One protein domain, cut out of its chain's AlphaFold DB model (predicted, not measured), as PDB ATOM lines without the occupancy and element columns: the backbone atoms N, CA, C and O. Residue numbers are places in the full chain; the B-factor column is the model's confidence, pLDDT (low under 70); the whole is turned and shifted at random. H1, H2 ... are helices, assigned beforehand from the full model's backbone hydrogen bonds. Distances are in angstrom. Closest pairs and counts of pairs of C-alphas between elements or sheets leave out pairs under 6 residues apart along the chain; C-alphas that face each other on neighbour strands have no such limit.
ATOM      1  N   LEU A 321      34.943  -8.448 -17.428       84.38
ATOM      2  CA  LEU A 321      34.072  -7.291 -17.634       84.38
ATOM      3  C   LEU A 321      32.702  -7.722 -18.168       84.38
ATOM      4  O   LEU A 321      31.684  -7.382 -17.564       84.38
ATOM      5  N   ARG A 322      32.658  -8.515 -19.251       85.75
ATOM      6  CA  ARG A 322      31.376  -8.975 -19.813       85.75
ATOM      7  C   ARG A 322      30.569  -9.799 -18.811       85.75
ATOM      8  O   ARG A 322      29.350  -9.667 -18.738       85.75
ATOM      9  N   ARG A 323      31.243 -10.609 -17.985       87.38
ATOM     10  CA  ARG A 323      30.595 -11.356 -16.892       87.38
ATOM     11  C   ARG A 323      30.020 -10.436 -15.822       87.38
ATOM     12  O   ARG A 323      28.889 -10.663 -15.402       87.38
ATOM     13  N   ALA A 324      30.756  -9.402 -15.415       89.75
ATOM     14  CA  ALA A 324      30.280  -8.425 -14.441       89.75
ATOM     15  C   ALA A 324      29.033  -7.684 -14.948       89.75
ATOM     16  O   ALA A 324      28.052  -7.576 -14.217       89.75
ATOM     17  N   VAL A 325      29.029  -7.252 -16.214       89.44
ATOM     18  CA  VAL A 325      27.867  -6.605 -16.851       89.44
ATOM     19  C   VAL A 325      26.675  -7.561 -16.951       89.44
ATOM     20  O   VAL A 325      25.542  -7.180 -16.658       89.44
ATOM     21  N   ALA A 326      26.905  -8.819 -17.330       90.94
ATOM     22  CA  ALA A 326      25.844  -9.818 -17.409       90.94
ATOM     23  C   ALA A 326      25.209 -10.107 -16.044       90.94
ATOM     24  O   ALA A 326      23.985 -10.165 -15.936       90.94
ATOM     25  N   ILE A 327      26.036 -10.254 -15.005       91.62
ATOM     26  CA  ILE A 327      25.589 -10.430 -13.623       91.62
ATOM     27  C   ILE A 327      24.813  -9.206 -13.134       91.62
ATOM     28  O   ILE A 327      23.731  -9.380 -12.585       91.62
ATOM     29  N   LEU A 328      25.296  -7.989 -13.402       90.75
ATOM     30  CA  LEU A 328      24.596  -6.753 -13.052       90.75
ATOM     31  C   LEU A 328      23.184  -6.718 -13.657       90.75
ATOM     32  O   LEU A 328      22.205  -6.505 -12.945       90.75
ATOM     33  N   ASN A 329      23.070  -6.994 -14.961       90.56
ATOM     34  CA  ASN A 329      21.774  -7.060 -15.641       90.56
ATOM     35  C   ASN A 329      20.875  -8.167 -15.061       90.56
ATOM     36  O   ASN A 329      19.668  -7.971 -14.907       90.56
ATOM     37  N   TRP A 330      21.450  -9.326 -14.718       91.62
ATOM     38  CA  TRP A 330      20.720 -10.419 -14.075       91.62
ATOM     39  C   TRP A 330      20.196 -10.023 -12.692       91.62
ATOM     40  O   TRP A 330      19.021 -10.252 -12.399       91.62
ATOM     41  N   ASP A 331      21.016  -9.378 -11.868       89.44
ATOM     42  CA  ASP A 331      20.661  -8.937 -10.518       89.44
ATOM     43  C   ASP A 331      19.558  -7.871 -10.537       89.44
ATOM     44  O   ASP A 331      18.586  -7.959  -9.780       89.44
ATOM     45  N   MET A 332      19.645  -6.904 -11.458       86.12
ATOM     46  CA  MET A 332      18.601  -5.892 -11.673       86.12
ATOM     47  C   MET A 332      17.250  -6.498 -12.070       86.12
ATOM     48  O   MET A 332      16.204  -5.919 -11.772       86.12
ATOM     49  N   GLN A 333      17.255  -7.643 -12.757       85.56
ATOM     50  CA  GLN A 333      16.032  -8.328 -13.172       85.56
ATOM     51  C   GLN A 333      15.479  -9.271 -12.091       85.56
ATOM     52  O   GLN A 333      14.261  -9.397 -11.971       85.56
ATOM     53  N   ASN A 334      16.344  -9.953 -11.333       84.62
ATOM     54  CA  ASN A 334      15.944 -11.092 -10.499       84.62
ATOM     55  C   ASN A 334      16.050 -10.847  -8.984       84.62
ATOM     56  O   ASN A 334      15.449 -11.603  -8.223       84.62
ATOM     57  N   ILE A 335      16.801  -9.836  -8.531       83.31
ATOM     58  CA  ILE A 335      17.034  -9.563  -7.099       83.31
ATOM     59  C   ILE A 335      16.427  -8.225  -6.668       83.31
ATOM     60  O   ILE A 335      15.829  -8.143  -5.593       83.31
ATOM     61  N   HIS A 336      16.573  -7.169  -7.472       73.62
ATOM     62  CA  HIS A 336      16.026  -5.861  -7.122       73.62
ATOM     63  C   HIS A 336      14.507  -5.802  -7.355       73.62
ATOM     64  O   HIS A 336      14.022  -5.789  -8.485       73.62
ATOM     65  N   GLU A 337      13.741  -5.706  -6.266       56.47
ATOM     66  CA  GLU A 337      12.311  -5.401  -6.304       56.47
ATOM     67  C   GLU A 337      12.089  -3.954  -6.760       56.47
ATOM     68  O   GLU A 337      12.184  -3.017  -5.968       56.47
ATOM     69  N   LYS A 338      11.797  -3.780  -8.053       48.56
ATOM     70  CA  LYS A 338      10.873  -2.771  -8.606       48.56
ATOM     71  C   LYS A 338      10.711  -3.002 -10.113       48.56
ATOM     72  O   LYS A 338      11.592  -2.673 -10.897       48.56
ATOM     73  N   GLY A 339       9.557  -3.561 -10.487       52.06
ATOM     74  CA  GLY A 339       8.967  -3.465 -11.826       52.06
ATOM     75  C   GLY A 339       9.737  -4.115 -12.979       52.06
ATOM     76  O   GLY A 339      10.569  -3.473 -13.601       52.06
ATOM     77  N   GLY A 340       9.379  -5.362 -13.303       57.44
ATOM     78  CA  GLY A 340       8.934  -5.833 -14.631       57.44
ATOM     79  C   GLY A 340       9.665  -5.455 -15.929       57.44
ATOM     80  O   GLY A 340       9.108  -5.709 -16.995       57.44
ATOM     81  N   LEU A 341      10.854  -4.858 -15.905       64.25
ATOM     82  CA  LEU A 341      11.578  -4.553 -17.133       64.25
ATOM     83  C   LEU A 341      12.160  -5.836 -17.719       64.25
ATOM     84  O   LEU A 341      12.848  -6.604 -17.046       64.25
ATOM     85  N   ASN A 342      11.841  -6.077 -18.988       79.62
ATOM     86  CA  ASN A 342      12.364  -7.222 -19.717       79.62
ATOM     87  C   ASN A 342      13.880  -7.077 -19.940       79.62
ATOM     88  O   ASN A 342      14.434  -5.976 -19.896       79.62
ATOM     89  N   LYS A 343      14.536  -8.205 -20.227       86.00
ATOM     90  CA  LYS A 343      15.978  -8.298 -20.496       86.00
ATOM     91  C   LYS A 343      16.501  -7.187 -21.422       86.00
ATOM     92  O   LYS A 343      17.530  -6.583 -21.131       86.00
ATOM     93  N   ASN A 344      15.780  -6.903 -22.509       87.31
ATOM     94  CA  ASN A 344      16.164  -5.887 -23.491       87.31
ATOM     95  C   ASN A 344      16.228  -4.487 -22.873       87.31
ATOM     96  O   ASN A 344      17.197  -3.760 -23.075       87.31
ATOM     97  N   SER A 345      15.207  -4.135 -22.092       86.31
ATOM     98  CA  SER A 345      15.106  -2.827 -21.442       86.31
ATOM     99  C   SER A 345      16.227  -2.634 -20.420       86.31
ATOM    100  O   SER A 345      16.833  -1.573 -20.384       86.31
ATOM    101  N   ARG A 346      16.583  -3.685 -19.667       85.69
ATOM    102  CA  ARG A 346      17.726  -3.648 -18.735       85.69
ATOM    103  C   ARG A 346      19.060  -3.463 -19.446       85.69
ATOM    104  O   ARG A 346      19.873  -2.653 -19.022       85.69
ATOM    105  N   CYS A 347      19.269  -4.165 -20.558       88.81
ATOM    106  CA  CYS A 347      20.481  -3.984 -21.351       88.81
ATOM    107  C   CYS A 347      20.578  -2.554 -21.911       88.81
ATOM    108  O   CYS A 347      21.667  -1.993 -21.917       88.81
ATOM    109  N   LYS A 348      19.457  -1.946 -22.331       89.06
ATOM    110  CA  LYS A 348      19.418  -0.537 -22.762       89.06
ATOM    111  C   LYS A 348      19.778   0.427 -21.635       89.06
ATOM    112  O   LYS A 348      20.670   1.241 -21.831       89.06
ATOM    113  N   GLU A 349      19.165   0.276 -20.460       88.50
ATOM    114  CA  GLU A 349      19.504   1.081 -19.275       88.50
ATOM    115  C   GLU A 349      20.997   0.977 -18.937       88.50
ATOM    116  O   GLU A 349      21.646   1.982 -18.659       88.50
ATOM    117  N   THR A 350      21.566  -0.228 -19.008       89.12
ATOM    118  CA  THR A 350      22.998  -0.443 -18.767       89.12
ATOM    119  C   THR A 350      23.869   0.211 -19.838       89.12
ATOM    120  O   THR A 350      24.899   0.784 -19.495       89.12
ATOM    121  N   VAL A 351      23.477   0.176 -21.118       88.94
ATOM    122  CA  VAL A 351      24.199   0.894 -22.183       88.94
ATOM    123  C   VAL A 351      24.161   2.398 -21.949       88.94
ATOM    124  O   VAL A 351      25.216   3.017 -21.938       88.94
ATOM    125  N   GLU A 352      22.985   2.974 -21.700       88.19
ATOM    126  CA  GLU A 352      22.833   4.409 -21.419       88.19
ATOM    127  C   GLU A 352      23.662   4.835 -20.200       88.19
ATOM    128  O   GLU A 352      24.353   5.853 -20.225       88.19
ATOM    129  N   PHE A 353      23.642   4.023 -19.142       87.25
ATOM    130  CA  PHE A 353      24.423   4.256 -17.936       87.25
ATOM    131  C   PHE A 353      25.937   4.216 -18.192       87.25
ATOM    132  O   PHE A 353      26.671   5.081 -17.711       87.25
ATOM    133  N   LEU A 354      26.418   3.212 -18.930       85.50
ATOM    134  CA  LEU A 354      27.839   3.071 -19.245       85.50
ATOM    135  C   LEU A 354      28.308   4.140 -20.236       85.50
ATOM    136  O   LEU A 354      29.408   4.647 -20.069       85.50
ATOM    137  N   ASP A 355      27.483   4.538 -21.203       84.44
ATOM    138  CA  ASP A 355      27.812   5.594 -22.164       84.44
ATOM    139  C   ASP A 355      27.970   6.961 -21.479       84.44
ATOM    140  O   ASP A 355      28.894   7.714 -21.770       84.44
ATOM    141  N   GLN A 356      27.144   7.259 -20.473       84.38
ATOM    142  CA  GLN A 356      27.277   8.495 -19.691       84.38
ATOM    143  C   GLN A 356      28.501   8.502 -18.767       84.38
ATOM    144  O   GLN A 356      29.029   9.570 -18.451       84.38
ATOM    145  N   ARG A 357      28.927   7.331 -18.280       80.75
ATOM    146  CA  ARG A 357      29.921   7.220 -17.204       80.75
ATOM    147  C   ARG A 357      31.317   6.846 -17.691       80.75
ATOM    148  O   ARG A 357      32.291   7.407 -17.197       80.75
ATOM    149  N   ASP A 358      31.411   5.898 -18.614       78.06
ATOM    150  CA  ASP A 358      32.659   5.446 -19.225       78.06
ATOM    151  C   ASP A 358      32.414   4.921 -20.660       78.06
ATOM    152  O   ASP A 358      32.321   3.706 -20.886       78.06
ATOM    153  N   PRO A 359      32.340   5.826 -21.659       79.94
ATOM    154  CA  PRO A 359      32.117   5.468 -23.062       79.94
ATOM    155  C   PRO A 359      33.109   4.429 -23.613       79.94
ATOM    156  O   PRO A 359      32.782   3.676 -24.534       79.94
ATOM    157  N   LYS A 360      34.317   4.330 -23.037       76.06
ATOM    158  CA  LYS A 360      35.336   3.361 -23.475       76.06
ATOM    159  C   LYS A 360      34.910   1.916 -23.218       76.06
ATOM    160  O   LYS A 360      35.339   1.015 -23.937       76.06
ATOM    161  N   LEU A 361      34.047   1.668 -22.230       74.38
ATOM    162  CA  LEU A 361      33.488   0.336 -21.976       74.38
ATOM    163  C   LEU A 361      32.488  -0.080 -23.058       74.38
ATOM    164  O   LEU A 361      32.440  -1.255 -23.434       74.38
ATOM    165  N   ILE A 362      31.734   0.878 -23.602       79.19
ATOM    166  CA  ILE A 362      30.854   0.652 -24.754       79.19
ATOM    167  C   ILE A 362      31.695   0.362 -26.006       79.19
ATOM    168  O   ILE A 362      31.411  -0.587 -26.742       79.19
ATOM    169  N   GLU A 363      32.782   1.111 -26.213       73.44
ATOM    170  CA  GLU A 363      33.743   0.858 -27.297       73.44
ATOM    171  C   GLU A 363      34.400  -0.529 -27.168       73.44
ATOM    172  O   GLU A 363      34.507  -1.255 -28.159       73.44
ATOM    173  N   TYR A 364      34.763  -0.961 -25.952       73.31
ATOM    174  CA  TYR A 364      35.267  -2.315 -25.700       73.31
ATOM    175  C   TYR A 364      34.255  -3.388 -26.132       73.31
ATOM    176  O   TYR A 364      34.616  -4.309 -26.874       73.31
ATOM    177  N   TYR A 365      32.986  -3.244 -25.734       71.75
ATOM    178  CA  TYR A 365      31.900  -4.152 -26.118       71.75
ATOM    179  C   TYR A 365      31.744  -4.269 -27.642       71.75
ATOM    180  O   TYR A 365      31.557  -5.371 -28.164       71.75
ATOM    181  N   ASN A 366      31.896  -3.156 -28.364       67.12
ATOM    182  CA  ASN A 366      31.836  -3.132 -29.825       67.12
ATOM    183  C   ASN A 366      33.099  -3.660 -30.509       67.12
ATOM    184  O   ASN A 366      33.003  -4.380 -31.497       67.12
ATOM    185  N   SER A 367      34.295  -3.381 -29.994       63.00
ATOM    186  CA  SER A 367      35.546  -3.881 -30.591       63.00
ATOM    187  C   SER A 367      35.620  -5.418 -30.596       63.00
ATOM    188  O   SER A 367      36.174  -6.036 -31.506       63.00
ATOM    189  N   LYS A 368      34.989  -6.060 -29.604       58.78
ATOM    190  CA  LYS A 368      34.875  -7.520 -29.483       58.78
ATOM    191  C   LYS A 368      33.686  -8.111 -30.255       58.78
ATOM    192  O   LYS A 368      33.537  -9.329 -30.271       58.78
ATOM    193  N   PHE A 369      32.869  -7.285 -30.911       53.34
ATOM    194  CA  PHE A 369      31.731  -7.710 -31.734       53.34
ATOM    195  C   PHE A 369      32.171  -8.369 -33.056       53.34
ATOM    196  O   PHE A 369      31.557  -9.343 -33.494       53.34
ATOM    197  N   ASN A 370      33.259  -7.876 -33.664       41.06
ATOM    198  CA  ASN A 370      33.742  -8.323 -34.981       41.06
ATOM    199  C   ASN A 370      34.859  -9.367 -34.937       41.06
ATOM    200  O   ASN A 370      35.086 -10.061 -35.930       41.06
ATOM    201  N   ASN A 371      35.523  -9.536 -33.796       43.19
ATOM    202  CA  ASN A 371      36.395 -10.683 -33.610       43.19
ATOM    203  C   ASN A 371      35.491 -11.879 -33.361       43.19
ATOM    204  O   ASN A 371      35.018 -12.110 -32.246       43.19
ATOM    205  N   LYS A 372      35.200 -12.617 -34.437       39.06
ATOM    206  CA  LYS A 372      34.615 -13.946 -34.335       39.06
ATOM    207  C   LYS A 372      35.304 -14.671 -33.181       39.06
ATOM    208  O   LYS A 372      36.512 -14.569 -33.009       39.06
ATOM    209  N   ILE A 390      37.330   6.612 -36.061       38.72
ATOM    210  CA  ILE A 390      36.311   7.365 -35.330       38.72
ATOM    211  C   ILE A 390      35.116   7.709 -36.256       38.72
ATOM    212  O   ILE A 390      34.050   8.093 -35.784       38.72
ATOM    213  N   GLU A 391      35.241   7.484 -37.567       36.31
ATOM    214  CA  GLU A 391      34.206   7.591 -38.593       36.31
ATOM    215  C   GLU A 391      32.989   6.664 -38.405       36.31
ATOM    216  O   GLU A 391      31.927   6.980 -38.943       36.31
ATOM    217  N   MET A 392      33.040   5.606 -37.576       41.50
ATOM    218  CA  MET A 392      31.801   4.904 -37.174       41.50
ATOM    219  C   MET A 392      30.886   5.738 -36.260       41.50
ATOM    220  O   MET A 392      29.715   5.389 -36.131       41.50
ATOM    221  N   ARG A 393      31.344   6.870 -35.698       40.75
ATOM    222  CA  ARG A 393      30.449   7.848 -35.039       40.75
ATOM    223  C   ARG A 393      29.519   8.577 -36.020       40.75
ATOM    224  O   ARG A 393      28.570   9.207 -35.570       40.75
ATOM    225  N   ASN A 394      29.765   8.482 -37.331       40.03
ATOM    226  CA  ASN A 394      28.893   9.046 -38.371       40.03
ATOM    227  C   ASN A 394      27.878   8.027 -38.928       40.03
ATOM    228  O   ASN A 394      27.059   8.379 -39.777       40.03
ATOM    229  N   GLY A 395      27.921   6.773 -38.462       46.91
ATOM    230  CA  GLY A 395      26.841   5.803 -38.621       46.91
ATOM    231  C   GLY A 395      25.874   5.913 -37.444       46.91
ATOM    232  O   GLY A 395      26.305   6.133 -36.319       46.91
ATOM    233  N   ASP A 396      24.578   5.790 -37.725       56.91
ATOM    234  CA  ASP A 396      23.468   5.980 -36.784       56.91
ATOM    235  C   ASP A 396      23.775   5.429 -35.373       56.91
ATOM    236  O   ASP A 396      23.922   4.214 -35.190       56.91
ATOM    237  N   ILE A 397      23.907   6.323 -34.383       60.47
ATOM    238  CA  ILE A 397      24.208   6.002 -32.973       60.47
ATOM    239  C   ILE A 397      23.209   4.963 -32.437       60.47
ATOM    240  O   ILE A 397      23.565   4.089 -31.642       60.47
ATOM    241  N   ASP A 398      21.985   4.973 -32.963       65.19
ATOM    242  CA  ASP A 398      20.946   4.002 -32.635       65.19
ATOM    243  C   ASP A 398      21.302   2.581 -33.101       65.19
ATOM    244  O   ASP A 398      21.033   1.601 -32.398       65.19
ATOM    245  N   SER A 399      21.967   2.437 -34.251       66.69
ATOM    246  CA  SER A 399      22.487   1.154 -34.743       66.69
ATOM    247  C   SER A 399      23.651   0.657 -33.884       66.69
ATOM    248  O   SER A 399      23.733  -0.533 -33.556       66.69
ATOM    249  N   TYR A 400      24.520   1.578 -33.458       70.25
ATOM    250  CA  TYR A 400      25.648   1.306 -32.569       70.25
ATOM    251  C   TYR A 400      25.176   0.784 -31.201       70.25
ATOM    252  O   TYR A 400      25.550  -0.322 -30.799       70.25
ATOM    253  N   HIS A 401      24.265   1.494 -30.532       78.38
ATOM    254  CA  HIS A 401      23.689   1.057 -29.256       78.38
ATOM    255  C   HIS A 401      22.876  -0.233 -29.392       78.38
ATOM    256  O   HIS A 401      22.994  -1.129 -28.553       78.38
ATOM    257  N   SER A 402      22.120  -0.396 -30.480       79.62
ATOM    258  CA  SER A 402      21.354  -1.625 -30.729       79.62
ATOM    259  C   SER A 402      22.240  -2.873 -30.824       79.62
ATOM    260  O   SER A 402      21.858  -3.947 -30.348       79.62
ATOM    261  N   ASN A 403      23.439  -2.756 -31.403       79.12
ATOM    262  CA  ASN A 403      24.383  -3.871 -31.486       79.12
ATOM    263  C   ASN A 403      24.949  -4.258 -30.113       79.12
ATOM    264  O   ASN A 403      24.980  -5.451 -29.795       79.12
ATOM    265  N   VAL A 404      25.324  -3.276 -29.289       83.50
ATOM    266  CA  VAL A 404      25.816  -3.502 -27.917       83.50
ATOM    267  C   VAL A 404      24.749  -4.162 -27.058       83.50
ATOM    268  O   VAL A 404      25.024  -5.162 -26.395       83.50
ATOM    269  N   VAL A 405      23.511  -3.661 -27.125       87.44
ATOM    270  CA  VAL A 405      22.363  -4.237 -26.412       87.44
ATOM    271  C   VAL A 405      22.209  -5.718 -26.757       87.44
ATOM    272  O   VAL A 405      22.115  -6.550 -25.858       87.44
ATOM    273  N   ARG A 406      22.263  -6.082 -28.045       83.25
ATOM    274  CA  ARG A 406      22.157  -7.484 -28.478       83.25
ATOM    275  C   ARG A 406      23.289  -8.363 -27.929       83.25
ATOM    276  O   ARG A 406      23.065  -9.545 -27.669       83.25
ATOM    277  N   GLU A 407      24.502  -7.838 -27.780       82.94
ATOM    278  CA  GLU A 407      25.611  -8.585 -27.172       82.94
ATOM    279  C   GLU A 407      25.438  -8.750 -25.663       82.94
ATOM    280  O   GLU A 407      25.603  -9.860 -25.157       82.94
ATOM    281  N   MET A 408      25.023  -7.698 -24.957       89.31
ATOM    282  CA  MET A 408      24.694  -7.794 -23.533       89.31
ATOM    283  C   MET A 408      23.561  -8.796 -23.279       89.31
ATOM    284  O   MET A 408      23.624  -9.560 -22.320       89.31
ATOM    285  N   GLU A 409      22.570  -8.891 -24.173       89.00
ATOM    286  CA  GLU A 409      21.519  -9.914 -24.094       89.00
ATOM    287  C   GLU A 409      22.054 -11.344 -24.253       89.00
ATOM    288  O   GLU A 409      21.502 -12.273 -23.656       89.00
ATOM    289  N   LYS A 410      23.102 -11.548 -25.066       85.31
ATOM    290  CA  LYS A 410      23.772 -12.852 -25.193       85.31
ATOM    291  C   LYS A 410      24.577 -13.174 -23.943       85.31
ATOM    292  O   LYS A 410      24.544 -14.319 -23.497       85.31
ATOM    293  N   ASP A 411      25.275 -12.193 -23.382       88.12
ATOM    294  CA  ASP A 411      26.039 -12.378 -22.148       88.12
ATOM    295  C   ASP A 411      25.107 -12.673 -20.970       88.12
ATOM    296  O   ASP A 411      25.379 -13.585 -20.190       88.12
ATOM    297  N   TYR A 412      23.963 -11.982 -20.894       91.50
ATOM    298  CA  TYR A 412      22.888 -12.277 -19.948       91.50
ATOM    299  C   TYR A 412      22.431 -13.733 -20.075       91.50
ATOM    300  O   TYR A 412      22.382 -14.453 -19.083       91.50
ATOM    301  N   ASP A 413      22.128 -14.195 -21.295       87.00
ATOM    302  CA  ASP A 413      21.686 -15.573 -21.539       87.00
ATOM    303  C   ASP A 413      22.737 -16.605 -21.090       87.00
ATOM    304  O   ASP A 413      22.390 -17.691 -20.615       87.00
ATOM    305  N   VAL A 414      24.024 -16.281 -21.254       86.62
ATOM    306  CA  VAL A 414      25.128 -17.115 -20.771       86.62
ATOM    307  C   VAL A 414      25.181 -17.112 -19.252       86.62
ATOM    308  O   VAL A 414      25.236 -18.191 -18.665       86.62
ATOM    309  N   ALA A 415      25.127 -15.944 -18.612       91.19
ATOM    310  CA  ALA A 415      25.130 -15.827 -17.158       91.19
ATOM    311  C   ALA A 415      23.936 -16.561 -16.536       91.19
ATOM    312  O   ALA A 415      24.117 -17.331 -15.598       91.19
ATOM    313  N   GLU A 416      22.738 -16.419 -17.102       90.56
ATOM    314  CA  GLU A 416      21.550 -17.146 -16.659       90.56
ATOM    315  C   GLU A 416      21.755 -18.664 -16.736       90.56
ATOM    316  O   GLU A 416      21.431 -19.383 -15.787       90.56
ATOM    317  N   PHE A 417      22.322 -19.164 -17.838       83.12
ATOM    318  CA  PHE A 417      22.624 -20.586 -17.978       83.12
ATOM    319  C   PHE A 417      23.693 -21.048 -16.975       83.12
ATOM    320  O   PHE A 417      23.540 -22.104 -16.360       83.12
ATOM    321  N   CYS A 418      24.741 -20.248 -16.764       83.44
ATOM    322  CA  CYS A 418      25.788 -20.515 -15.778       83.44
ATOM    323  C   CYS A 418      25.221 -20.570 -14.354       83.44
ATOM    324  O   CYS A 418      25.513 -21.510 -13.622       83.44
ATOM    325  N   ILE A 419      24.331 -19.641 -13.988       84.75
ATOM    326  CA  ILE A 419      23.603 -19.640 -12.711       84.75
ATOM    327  C   ILE A 419      22.723 -20.887 -12.596       84.75
ATOM    328  O   ILE A 419      22.741 -21.575 -11.583       84.75
ATOM    329  N   GLN A 420      21.961 -21.246 -13.631       78.12
ATOM    330  CA  GLN A 420      21.110 -22.442 -13.597       78.12
ATOM    331  C   GLN A 420      21.903 -23.741 -13.398       78.12
ATOM    332  O   GLN A 420      21.382 -24.676 -12.791       78.12
ATOM    333  N   LYS A 421      23.131 -23.810 -13.920       77.62
ATOM    334  CA  LYS A 421      23.978 -25.008 -13.888       77.62
ATOM    335  C   LYS A 421      25.083 -24.979 -12.833       77.62
ATOM    336  O   LYS A 421      25.719 -26.008 -12.648       77.62
ATOM    337  N   ILE A 422      25.284 -23.846 -12.159       74.62
ATOM    338  CA  ILE A 422      26.369 -23.602 -11.197       74.62
ATOM    339  C   ILE A 422      27.743 -23.892 -11.834       74.62
ATOM    340  O   ILE A 422      28.635 -24.490 -11.243       74.62
ATOM    341  N   GLU A 423      27.915 -23.496 -13.096       76.75
ATOM    342  CA  GLU A 423      29.134 -23.794 -13.850       76.75
ATOM    343  C   GLU A 423      29.515 -22.694 -14.832       76.75
ATOM    344  O   GLU A 423      28.670 -21.930 -15.292       76.75
ATOM    345  N   ASN A 424      30.798 -22.653 -15.195       72.06
ATOM    346  CA  ASN A 424      31.306 -21.730 -16.207       72.06
ATOM    347  C   ASN A 424      31.076 -22.280 -17.621       72.06
ATOM    348  O   ASN A 424      31.714 -23.250 -18.045       72.06
ATOM    349  N   TYR A 425      30.208 -21.613 -18.380       69.75
ATOM    350  CA  TYR A 425      29.962 -21.914 -19.787       69.75
ATOM    351  C   TYR A 425      30.352 -20.756 -20.693       69.75
ATOM    352  O   TYR A 425      30.216 -19.582 -20.353       69.75
ATOM    353  N   THR A 426      30.802 -21.102 -21.895       70.31
ATOM    354  CA  THR A 426      30.967 -20.136 -22.978       70.31
ATOM    355  C   THR A 426      29.659 -19.960 -23.743       70.31
ATOM    356  O   THR A 426      28.779 -20.826 -23.729       70.31
ATOM    357  N   TYR A 427      29.557 -18.882 -24.521       69.94
ATOM    358  CA  TYR A 427      28.444 -18.695 -25.454       69.94
ATOM    359  C   TYR A 427      28.242 -19.895 -26.399       69.94
ATOM    360  O   TYR A 427      27.110 -20.297 -26.680       69.94
ATOM    361  N   GLN A 428      29.335 -20.509 -26.871       67.69
ATOM    362  CA  GLN A 428      29.258 -21.676 -27.750       67.69
ATOM    363  C   GLN A 428      28.650 -22.890 -27.038       67.69
ATOM    364  O   GLN A 428      27.849 -23.605 -27.647       67.69
ATOM    365  N   ASP A 429      28.978 -23.104 -25.763       67.31
ATOM    366  CA  ASP A 429      28.413 -24.200 -24.974       67.31
ATOM    367  C   ASP A 429      26.903 -24.038 -24.797       67.31
ATOM    368  O   ASP A 429      26.145 -24.977 -25.051       67.31
ATOM    369  N   VAL A 430      26.454 -22.828 -24.447       67.94
ATOM    370  CA  VAL A 430      25.027 -22.510 -24.285       67.94
ATOM    371  C   VAL A 430      24.285 -22.688 -25.608       67.94
ATOM    372  O   VAL A 430      23.220 -23.308 -25.658       67.94
ATOM    373  N   ARG A 431      24.872 -22.223 -26.719       72.25
ATOM    374  CA  ARG A 431      24.304 -22.407 -28.062       72.25
ATOM    375  C   ARG A 431      24.179 -23.887 -28.433       72.25
ATOM    376  O   ARG A 431      23.165 -24.272 -29.014       72.25
ATOM    377  N   ARG A 432      25.178 -24.720 -28.118       70.94
ATOM    378  CA  ARG A 432      25.138 -26.176 -28.356       70.94
ATOM    379  C   ARG A 432      24.082 -26.859 -27.484       70.94
ATOM    380  O   ARG A 432      23.323 -27.673 -28.002       70.94
ATOM    381  N   ALA A 433      23.992 -26.501 -26.204       66.38
ATOM    382  CA  ALA A 433      23.000 -27.053 -25.283       66.38
ATOM    383  C   ALA A 433      21.560 -26.754 -25.737       66.38
ATOM    384  O   ALA A 433      20.731 -27.657 -25.777       66.38
ATOM    385  N   ARG A 434      21.286 -25.515 -26.174       71.56
ATOM    386  CA  ARG A 434      19.967 -25.097 -26.690       71.56
ATOM    387  C   ARG A 434      19.577 -25.750 -28.021       71.56
ATOM    388  O   ARG A 434      18.393 -25.817 -28.331       71.56
ATOM    389  N   LYS A 435      20.547 -26.185 -28.836       69.25
ATOM    390  CA  LYS A 435      20.263 -26.963 -30.056       69.25
ATOM    391  C   LYS A 435      19.815 -28.381 -29.706       69.25
ATOM    392  O   LYS A 435      18.783 -28.809 -30.196       69.25
ATOM    393  N   LYS A 436      20.533 -29.043 -28.793       59.97
ATOM    394  CA  LYS A 436      20.211 -30.404 -28.335       59.97
ATOM    395  C   LYS A 436      18.873 -30.522 -27.603       59.97
ATOM    396  O   LYS A 436      18.322 -31.602 -27.562       59.97
ATOM    397  N   SER A 437      18.367 -29.448 -26.995       54.31
ATOM    398  CA  SER A 437      17.060 -29.459 -26.320       54.31
ATOM    399  C   SER A 437      15.868 -29.269 -27.267       54.31
ATOM    400  O   SER A 437      14.734 -29.244 -26.800       54.31
ATOM    401  N   LYS A 438      16.117 -28.998 -28.555       49.62
ATOM    402  CA  LYS A 438      15.086 -28.833 -29.595       49.62
ATOM    403  C   LYS A 438      14.976 -30.052 -30.518       49.62
ATOM    404  O   LYS A 438      14.067 -30.083 -31.342       49.62
TER     405      LYS A 438
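This is residues 321 to 372 and 390 to 438 of the 439 residues of an uncharacterized protein of Alteromonadaceae bacterium (UniProt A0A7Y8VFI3). One long helix, H5, forms the spine, and shorter helices cross it: H1 and H2 pack on one side, H3 is next to H2 round the spine, and H6 packs on the side opposite H1 and H2. The small helix H4 hangs at the first end of H5, and residues 334 to 340 stick out as a loop. The printed part has 101 residues with six named helices, H1 to H6 in chain order, and no named strand; its class is all helix. It is compact, with a radius of gyration of the C-alphas of 14.5 A, and spans 42 by 36 by 23 A.

H1 is residues 321 to 334, 19.8 A long, beginning with C-alpha 321 at (34.072, -7.291, -17.634). H2 is residues 343 to 357, 21.1 A long. H3 is residues 359 to 367, and H4 is residues 390 to 394. H5, residues 397 to 421, is 36.4 A long, from C-alpha 397 at (24.208, 6.002, -32.973). H6, residues 427 to 436, ends with C-alpha 436 at (20.211, -30.404, -28.335).

H5 is the hub, touching four helices. Its residues 408 to 416 touch H1, about perpendicular at 76 degrees; the closest C-alphas, of Ala 326 and Tyr 412, are 4.6 A apart. Its residues 401 to 412 touch H2 at a steep tilt of 60 degrees, opposite ways, closest at the C-alphas of Cys 347 and Val 405, 5.4 A. H3 touches H5, about perpendicular at 77 degrees, with the C-alphas of Asn 366 and Val 404 closest at 6.3 A. H6 touches H5 at a steep tilt of 66 degrees, the same way, with the C-alphas of Val 414 and Tyr 427 closest at 6.0 A. H1 touches H2 with residues 329 to 333 alone, closest at the C-alphas of Asn 329 and Arg 346, 6.1 A. H2 touches H3 with residues 351 to 355 alone, closest at the C-alphas of Asp 355 and Ile 362, 6.4 A. H4 and H5 meet only through their link. H6 is apart from H1, H2, H3 and H4. In H1, H2, H3, H5 and H6 every O i to N i+4 pair is within hydrogen-bond range; in H4 it is 0 of 1, with 2 of 2 O i to N i+3 pairs.

The two C-alphas farthest apart, of Glu 391 and Ser 437, are 42.6 A apart. Residues 373 to 389 are not printed, and C-alphas 372 and 390 are 21.4 A apart across this cut. Of the links printed whole, none is long. The mean pLDDT of the printed part is 74.5; among the residues under 70 are 337 to 341, 366 to 372 and 390 to 399.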